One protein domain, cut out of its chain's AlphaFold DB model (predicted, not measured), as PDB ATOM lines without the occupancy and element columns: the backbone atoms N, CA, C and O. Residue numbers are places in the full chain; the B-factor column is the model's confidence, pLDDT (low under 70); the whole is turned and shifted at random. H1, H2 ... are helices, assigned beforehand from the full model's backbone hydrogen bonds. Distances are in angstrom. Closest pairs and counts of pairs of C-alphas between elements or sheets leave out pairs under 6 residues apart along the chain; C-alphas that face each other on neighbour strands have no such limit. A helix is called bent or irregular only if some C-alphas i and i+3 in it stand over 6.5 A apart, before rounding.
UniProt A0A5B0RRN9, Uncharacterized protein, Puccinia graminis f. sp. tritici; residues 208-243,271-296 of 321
ATOM      1  N   SER A 208       5.378   7.240   0.370       86.44
ATOM      2  CA  SER A 208       4.170   8.024   0.099       86.44
ATOM      3  C   SER A 208       3.994   8.206  -1.414       86.44
ATOM      4  O   SER A 208       4.963   8.117  -2.167       86.44
ATOM      5  N   ASP A 209       2.771   8.485  -1.871       84.12
ATOM      6  CA  ASP A 209       2.537   8.757  -3.300       84.12
ATOM      7  C   ASP A 209       3.376   9.947  -3.788       84.12
ATOM      8  O   ASP A 209       3.903   9.923  -4.894       84.12
ATOM      9  N   PHE A 210       3.562  10.958  -2.936       83.25
ATOM     10  CA  PHE A 210       4.399  12.109  -3.252       83.25
ATOM     11  C   PHE A 210       5.874  11.730  -3.419       83.25
ATOM     12  O   PHE A 210       6.488  12.150  -4.392       83.25
ATOM     13  N   ASN A 211       6.426  10.897  -2.533       84.19
ATOM     14  CA  ASN A 211       7.825  10.475  -2.638       84.19
ATOM     15  C   ASN A 211       8.063   9.622  -3.895       84.19
ATOM     16  O   ASN A 211       9.087   9.785  -4.542       84.19
ATOM     17  N   LEU A 212       7.103   8.775  -4.286       83.25
ATOM     18  CA  LEU A 212       7.184   8.018  -5.547       83.25
ATOM     19  C   LEU A 212       7.203   8.944  -6.769       83.25
ATOM     20  O   LEU A 212       7.952   8.733  -7.720       83.25
ATOM     21  N   ILE A 213       6.387   9.998  -6.736       81.75
ATOM     22  CA  ILE A 213       6.378  11.022  -7.778       81.75
ATOM     23  C   ILE A 213       7.710  11.795  -7.790       81.75
ATOM     24  O   ILE A 213       8.226  12.081  -8.869       81.75
ATOM     25  N   GLN A 214       8.286  12.095  -6.621       82.94
ATOM     26  CA  GLN A 214       9.600  12.733  -6.515       82.94
ATOM     27  C   GLN A 214      10.716  11.862  -7.098       82.94
ATOM     28  O   GLN A 214      11.505  12.391  -7.873       82.94
ATOM     29  N   ASP A 215      10.743  10.553  -6.824       82.06
ATOM     30  CA  ASP A 215      11.719   9.635  -7.431       82.06
ATOM     31  C   ASP A 215      11.642   9.699  -8.974       82.06
ATOM     32  O   ASP A 215      12.650   9.827  -9.671       82.06
ATOM     33  N   ASN A 216      10.425   9.698  -9.531       76.81
ATOM     34  CA  ASN A 216      10.217   9.815 -10.978       76.81
ATOM     35  C   ASN A 216      10.646  11.190 -11.530       76.81
ATOM     36  O   ASN A 216      11.183  11.299 -12.639       76.81
ATOM     37  N   TRP A 217      10.422  12.262 -10.768       81.62
ATOM     38  CA  TRP A 217      10.912  13.593 -11.125       81.62
ATOM     39  C   TRP A 217      12.436  13.675 -11.087       81.62
ATOM     40  O   TRP A 217      13.003  14.301 -11.976       81.62
ATOM     41  N   GLU A 218      13.098  13.040 -10.122       81.38
ATOM     42  CA  GLU A 218      14.560  12.997 -10.031       81.38
ATOM     43  C   GLU A 218      15.153  12.323 -11.266       81.38
ATOM     44  O   GLU A 218      16.008  12.905 -11.934       81.38
ATOM     45  N   ILE A 219      14.612  11.166 -11.658       76.12
ATOM     46  CA  ILE A 219      14.985  10.502 -12.912       76.12
ATOM     47  C   ILE A 219      14.782  11.457 -14.092       76.12
ATOM     48  O   ILE A 219      15.674  11.618 -14.923       76.12
ATOM     49  N   THR A 220      13.639  12.141 -14.149       73.56
ATOM     50  CA  THR A 220      13.325  13.074 -15.239       73.56
ATOM     51  C   THR A 220      14.316  14.238 -15.311       73.56
ATOM     52  O   THR A 220      14.775  14.604 -16.395       73.56
ATOM     53  N   VAL A 221      14.673  14.825 -14.171       76.50
ATOM     54  CA  VAL A 221      15.651  15.915 -14.087       76.50
ATOM     55  C   VAL A 221      17.024  15.431 -14.540       76.50
ATOM     56  O   VAL A 221      17.588  15.997 -15.479       76.50
ATOM     57  N   THR A 222      17.533  14.371 -13.920       73.50
ATOM     58  CA  THR A 222      18.897  13.880 -14.132       73.50
ATOM     59  C   THR A 222      19.076  13.322 -15.544       73.50
ATOM     60  O   THR A 222      20.037  13.654 -16.237       73.50
ATOM     61  N   HIS A 223      18.128  12.524 -16.046       70.06
ATOM     62  CA  HIS A 223      18.267  11.900 -17.365       70.06
ATOM     63  C   HIS A 223      17.820  12.788 -18.524       70.06
ATOM     64  O   HIS A 223      18.491  12.813 -19.556       70.06
ATOM     65  N   HIS A 224      16.696  13.500 -18.404       72.31
ATOM     66  CA  HIS A 224      16.138  14.230 -19.546       72.31
ATOM     67  C   HIS A 224      16.566  15.691 -19.571       72.31
ATOM     68  O   HIS A 224      16.932  16.194 -20.635       72.31
ATOM     69  N   TYR A 225      16.575  16.375 -18.425       76.56
ATOM     70  CA  TYR A 225      16.934  17.791 -18.401       76.56
ATOM     71  C   TYR A 225      18.442  18.016 -18.440       76.56
ATOM     72  O   TYR A 225      18.875  18.875 -19.199       76.56
ATOM     73  N   GLU A 226      19.260  17.288 -17.681       78.06
ATOM     74  CA  GLU A 226      20.709  17.550 -17.678       78.06
ATOM     75  C   GLU A 226      21.370  17.137 -18.996       78.06
ATOM     76  O   GLU A 226      22.001  17.966 -19.658       78.06
ATOM     77  N   LYS A 227      21.141  15.897 -19.440       77.69
ATOM     78  CA  LYS A 227      21.676  15.394 -20.714       77.69
ATOM     79  C   LYS A 227      21.070  16.107 -21.924       77.69
ATOM     80  O   LYS A 227      21.791  16.462 -22.856       77.69
ATOM     81  N   GLY A 228      19.755  16.341 -21.910       76.50
ATOM     82  CA  GLY A 228      19.055  17.023 -22.999       76.50
ATOM     83  C   GLY A 228      19.474  18.486 -23.139       76.50
ATOM     84  O   GLY A 228      19.701  18.954 -24.251       76.50
ATOM     85  N   LEU A 229      19.651  19.201 -22.022       79.12
ATOM     86  CA  LEU A 229      20.128  20.584 -22.040       79.12
ATOM     87  C   LEU A 229      21.593  20.669 -22.484       79.12
ATOM     88  O   LEU A 229      21.917  21.558 -23.265       79.12
ATOM     89  N   ALA A 230      22.459  19.754 -22.036       82.12
ATOM     90  CA  ALA A 230      23.849  19.691 -22.493       82.12
ATOM     91  C   ALA A 230      23.927  19.468 -24.011       82.12
ATOM     92  O   ALA A 230      24.548  20.261 -24.715       82.12
ATOM     93  N   SER A 231      23.197  18.474 -24.527       80.31
ATOM     94  CA  SER A 231      23.138  18.180 -25.963       80.31
ATOM     95  C   SER A 231      22.567  19.347 -26.779       80.31
ATOM     96  O   SER A 231      23.093  19.685 -27.839       80.31
ATOM     97  N   LEU A 232      21.530  20.019 -26.269       79.31
ATOM     98  CA  LEU A 232      20.951  21.202 -26.906       79.31
ATOM     99  C   LEU A 232      21.948  22.369 -26.959       79.31
ATOM    100  O   LEU A 232      22.056  23.042 -27.984       79.31
ATOM    101  N   ILE A 233      22.687  22.606 -25.874       81.25
ATOM    102  CA  ILE A 233      23.716  23.651 -25.806       81.25
ATOM    103  C   ILE A 233      24.865  23.336 -26.770       81.25
ATOM    104  O   ILE A 233      25.257  24.214 -27.536       81.25
ATOM    105  N   GLU A 234      25.363  22.099 -26.791       83.19
ATOM    106  CA  GLU A 234      26.405  21.658 -27.726       83.19
ATOM    107  C   GLU A 234      25.973  21.841 -29.183       83.19
ATOM    108  O   GLU A 234      26.711  22.425 -29.975       83.19
ATOM    109  N   HIS A 235      24.751  21.429 -29.530       78.12
ATOM    110  CA  HIS A 235      24.219  21.576 -30.884       78.12
ATOM    111  C   HIS A 235      24.104  23.050 -31.305       78.12
ATOM    112  O   HIS A 235      24.434  23.418 -32.435       78.12
ATOM    113  N   ILE A 236      23.694  23.922 -30.378       78.94
ATOM    114  CA  ILE A 236      23.634  25.371 -30.594       78.94
ATOM    115  C   ILE A 236      25.038  25.972 -30.789       78.94
ATOM    116  O   ILE A 236      25.175  26.900 -31.586       78.94
ATOM    117  N   ILE A 237      26.066  25.487 -30.083       81.06
ATOM    118  CA  ILE A 237      27.455  25.975 -30.191       81.06
ATOM    119  C   ILE A 237      28.119  25.485 -31.489       81.06
ATOM    120  O   ILE A 237      28.733  26.284 -32.195       81.06
ATOM    121  N   MET A 238      27.971  24.204 -31.837       77.44
ATOM    122  CA  MET A 238      28.570  23.618 -33.045       77.44
ATOM    123  C   MET A 238      28.037  24.273 -34.323       77.44
ATOM    124  O   MET A 238      28.821  24.738 -35.149       77.44
ATOM    125  N   ASN A 239      26.719  24.453 -34.433       69.31
ATOM    126  CA  ASN A 239      26.132  25.072 -35.623       69.31
ATOM    127  C   ASN A 239      26.445  26.579 -35.741       69.31
ATOM    128  O   ASN A 239      26.424  27.129 -36.840       69.31
ATOM    129  N   GLN A 240      26.766  27.263 -34.632       67.19
ATOM    130  CA  GLN A 240      27.278  28.643 -34.663       67.19
ATOM    131  C   GLN A 240      28.710  28.718 -35.190       67.19
ATOM    132  O   GLN A 240      29.038  29.634 -35.942       67.19
ATOM    133  N   SER A 241      29.556  27.756 -34.813       59.59
ATOM    134  CA  SER A 241      30.928  27.657 -35.315       59.59
ATOM    135  C   SER A 241      30.957  27.370 -36.821       59.59
ATOM    136  O   SER A 241      31.793  27.928 -37.531       59.59
ATOM    137  N   ASP A 242      30.030  26.556 -37.328       56.97
ATOM    138  CA  ASP A 242      29.928  26.254 -38.762       56.97
ATOM    139  C   ASP A 242      29.377  27.434 -39.581       56.97
ATOM    140  O   ASP A 242      29.836  27.672 -40.700       56.97
ATOM    141  N   GLN A 243      28.468  28.238 -39.011       55.72
ATOM    142  CA  GLN A 243      28.048  29.516 -39.604       55.72
ATOM    143  C   GLN A 243      29.174  30.561 -39.613       55.72
ATOM    144  O   GLN A 243      29.278  31.331 -40.563       55.72
ATOM    145  N   THR A 271      16.775  29.255 -34.108       73.19
ATOM    146  CA  THR A 271      16.010  30.323 -33.465       73.19
ATOM    147  C   THR A 271      14.977  29.737 -32.509       73.19
ATOM    148  O   THR A 271      14.877  30.182 -31.366       73.19
ATOM    149  N   LEU A 272      14.274  28.686 -32.943       76.50
ATOM    150  CA  LEU A 272      13.311  27.949 -32.127       76.50
ATOM    151  C   LEU A 272      13.996  27.208 -30.970       76.50
ATOM    152  O   LEU A 272      13.524  27.233 -29.836       76.50
ATOM    153  N   LEU A 273      15.152  26.591 -31.224       76.56
ATOM    154  CA  LEU A 273      15.925  25.928 -30.169       76.56
ATOM    155  C   LEU A 273      16.430  26.913 -29.103       76.56
ATOM    156  O   LEU A 273      16.369  26.624 -27.905       76.56
ATOM    157  N   ARG A 274      16.894  28.099 -29.517       77.06
ATOM    158  CA  ARG A 274      17.309  29.162 -28.588       77.06
ATOM    159  C   ARG A 274      16.135  29.720 -27.789       77.06
ATOM    160  O   ARG A 274      16.299  29.969 -26.596       77.06
ATOM    161  N   SER A 275      14.970  29.896 -28.411       80.75
ATOM    162  CA  SER A 275      13.776  30.400 -27.724       80.75
ATOM    163  C   SER A 275      13.164  29.375 -26.763       80.75
ATOM    164  O   SER A 275      12.553  29.772 -25.774       80.75
ATOM    165  N   ALA A 276      13.392  28.076 -26.984       81.56
ATOM    166  CA  ALA A 276      12.984  27.006 -26.075       81.56
ATOM    167  C   ALA A 276      13.883  26.879 -24.825       81.56
ATOM    168  O   ALA A 276      13.427  26.414 -23.778       81.56
ATOM    169  N   LEU A 277      15.149  27.319 -24.892       80.88
ATOM    170  CA  LEU A 277      16.137  27.159 -23.813       80.88
ATOM    171  C   LEU A 277      15.667  27.689 -22.436       80.88
ATOM    172  O   LEU A 277      15.879  26.999 -21.434       80.88
ATOM    173  N   PRO A 278      15.020  28.870 -22.328       83.88
ATOM    174  CA  PRO A 278      14.479  29.361 -21.063       83.88
ATOM    175  C   PRO A 278      13.381  28.461 -20.491       83.88
ATOM    176  O   PRO A 278      13.363  28.235 -19.285       83.88
ATOM    177  N   PHE A 279      12.511  27.893 -21.332       81.62
ATOM    178  CA  PHE A 279      11.446  26.987 -20.892       81.62
ATOM    179  C   PHE A 279      12.011  25.673 -20.352       81.62
ATOM    180  O   PHE A 279      11.592  25.220 -19.290       81.62
ATOM    181  N   VAL A 280      13.027  25.107 -21.013       80.31
ATOM    182  CA  VAL A 280      13.727  23.914 -20.510       80.31
ATOM    183  C   VAL A 280      14.421  24.211 -19.173       80.31
ATOM    184  O   VAL A 280      14.333  23.424 -18.232       80.31
ATOM    185  N   LYS A 281      15.057  25.383 -19.033       81.81
ATOM    186  CA  LYS A 281      15.664  25.819 -17.761       81.81
ATOM    187  C   LYS A 281      14.627  26.018 -16.653       81.81
ATOM    188  O   LYS A 281      14.903  25.657 -15.510       81.81
ATOM    189  N   LEU A 282      13.462  26.576 -16.980       84.81
ATOM    190  CA  LEU A 282      12.351  26.751 -16.043       84.81
ATOM    191  C   LEU A 282      11.783  25.405 -15.597       84.81
ATOM    192  O   LEU A 282      11.602  25.217 -14.399       84.81
ATOM    193  N   GLY A 283      11.582  24.461 -16.521       82.12
ATOM    194  CA  GLY A 283      11.186  23.088 -16.199       82.12
ATOM    195  C   GLY A 283      12.175  22.437 -15.233       82.12
ATOM    196  O   GLY A 283      11.781  21.997 -14.155       82.12
ATOM    197  N   ARG A 284      13.479  22.495 -15.543       83.06
ATOM    198  CA  ARG A 284      14.540  22.000 -14.650       83.06
ATOM    199  C   ARG A 284      14.475  22.643 -13.262       83.06
ATOM    200  O   ARG A 284      14.543  21.948 -12.257       83.06
ATOM    201  N   LEU A 285      14.341  23.970 -13.193       85.00
ATOM    202  CA  LEU A 285      14.261  24.695 -11.922       85.00
ATOM    203  C   LEU A 285      13.015  24.295 -11.122       85.00
ATOM    204  O   LEU A 285      13.101  24.132  -9.907       85.00
ATOM    205  N   PHE A 286      11.876  24.147 -11.795       83.19
ATOM    206  CA  PHE A 286      10.611  23.752 -11.193       83.19
ATOM    207  C   PHE A 286      10.709  22.365 -10.555       83.19
ATOM    208  O   PHE A 286      10.449  22.236  -9.361       83.19
ATOM    209  N   PHE A 287      11.178  21.358 -11.296       80.06
ATOM    210  CA  PHE A 287      11.365  20.017 -10.740       80.06
ATOM    211  C   PHE A 287      12.415  20.000  -9.624       80.06
ATOM    212  O   PHE A 287      12.141  19.456  -8.560       80.06
ATOM    213  N   ASN A 288      13.545  20.701  -9.776       82.00
ATOM    214  CA  ASN A 288      14.543  20.826  -8.701       82.00
ATOM    215  C   ASN A 288      13.953  21.425  -7.419       82.00
ATOM    216  O   ASN A 288      14.289  21.005  -6.315       82.00
ATOM    217  N   ARG A 289      13.049  22.401  -7.542       82.00
ATOM    218  CA  ARG A 289      12.346  22.960  -6.382       82.00
ATOM    219  C   ARG A 289      11.409  21.942  -5.743       82.00
ATOM    220  O   ARG A 289      11.347  21.886  -4.517       82.00
ATOM    221  N   LEU A 290      10.697  21.154  -6.543       79.44
ATOM    222  CA  LEU A 290       9.799  20.110  -6.047       79.44
ATOM    223  C   LEU A 290      10.549  18.960  -5.360       79.44
ATOM    224  O   LEU A 290      10.050  18.431  -4.372       79.44
ATOM    225  N   LEU A 291      11.761  18.632  -5.811       79.75
ATOM    226  CA  LEU A 291      12.635  17.647  -5.161       79.75
ATOM    227  C   LEU A 291      13.099  18.104  -3.769       79.75
ATOM    228  O   LEU A 291      13.167  17.307  -2.843       79.75
ATOM    229  N   ILE A 292      13.362  19.403  -3.591       75.75
ATOM    230  CA  ILE A 292      13.865  19.972  -2.324       75.75
ATOM    231  C   ILE A 292      12.720  20.337  -1.355       75.75
ATOM    232  O   ILE A 292      12.961  20.698  -0.203       75.75
ATOM    233  N   THR A 293      11.455  20.278  -1.786       66.25
ATOM    234  CA  THR A 293      10.324  20.701  -0.948       66.25
ATOM    235  C   THR A 293       9.946  19.600   0.050       66.25
ATOM    236  O   THR A 293       9.493  18.538  -0.373       66.25
ATOM    237  N   PRO A 294      10.076  19.825   1.375       55.81
ATOM    238  CA  PRO A 294       9.617  18.857   2.364       55.81
ATOM    239  C   PRO A 294       8.084  18.782   2.380       55.81
ATOM    240  O   PRO A 294       7.403  19.802   2.249       55.81
ATOM    241  N   ILE A 295       7.557  17.576   2.623       56.06
ATOM    242  CA  ILE A 295       6.121  17.217   2.698       56.06
ATOM    243  C   ILE A 295       5.318  18.149   3.635       56.06
ATOM    244  O   ILE A 295       4.106  18.286   3.498       56.06
ATOM    245  N   SER A 296       5.985  18.814   4.582       50.00
ATOM    246  CA  SER A 296       5.392  19.719   5.573       50.00
ATOM    247  C   SER A 296       5.096  21.139   5.077       50.00
ATOM    248  O   SER A 296       4.475  21.912   5.810       50.00
TER     249      SER A 296
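This is residues 208 to 243 and 271 to 296 of the 321 residues of an uncharacterized protein of Puccinia graminis f. sp. tritici (UniProt A0A5B0RRN9). Two helices lie side by side and run opposite ways as a slim rod: the long H1 makes the length, and the shorter H2 packs along it. The far end of H1, residues 237 to 243, sticks out. The printed part has 62 residues with two named helices, H1 then H2, and no named strand; the class is all helix. It is loose, with a radius of gyration of the C-alphas of 14.8 A, and spans 51 by 17 by 14 A.

H1, residues 209 to 243, touches H2, residues 271 to 292, with 17 pairs of C-alphas within 8 A. The closest C-alphas of the two, those of Gln 214 and Leu 291, are 5.9 A apart. Their lines stand at a shallow tilt of 27 degrees, opposite ways. O i to N i+4 pairs are within hydrogen-bond range in 29 of 31 cases in H1 and 16 of 18 in H2.

H1 measures 49.0 A from C-alpha 209 at (2.537, 8.757, -3.300) to C-alpha 243. H2 measures 32.9 A and ends with C-alpha 292 at (13.865, 19.972, -2.324); it is only just irregular, with C-alphas 275 and 278 6.8 A apart.

The C-alphas farthest apart, those of Gln 243 and Ser 296, are 51.5 A apart. Residues 244 to 270 are not printed, and C-alphas 243 and 271 are 13.5 A apart across this cut. Residues 239 to 243 and 293 to 296 have pLDDT under 70.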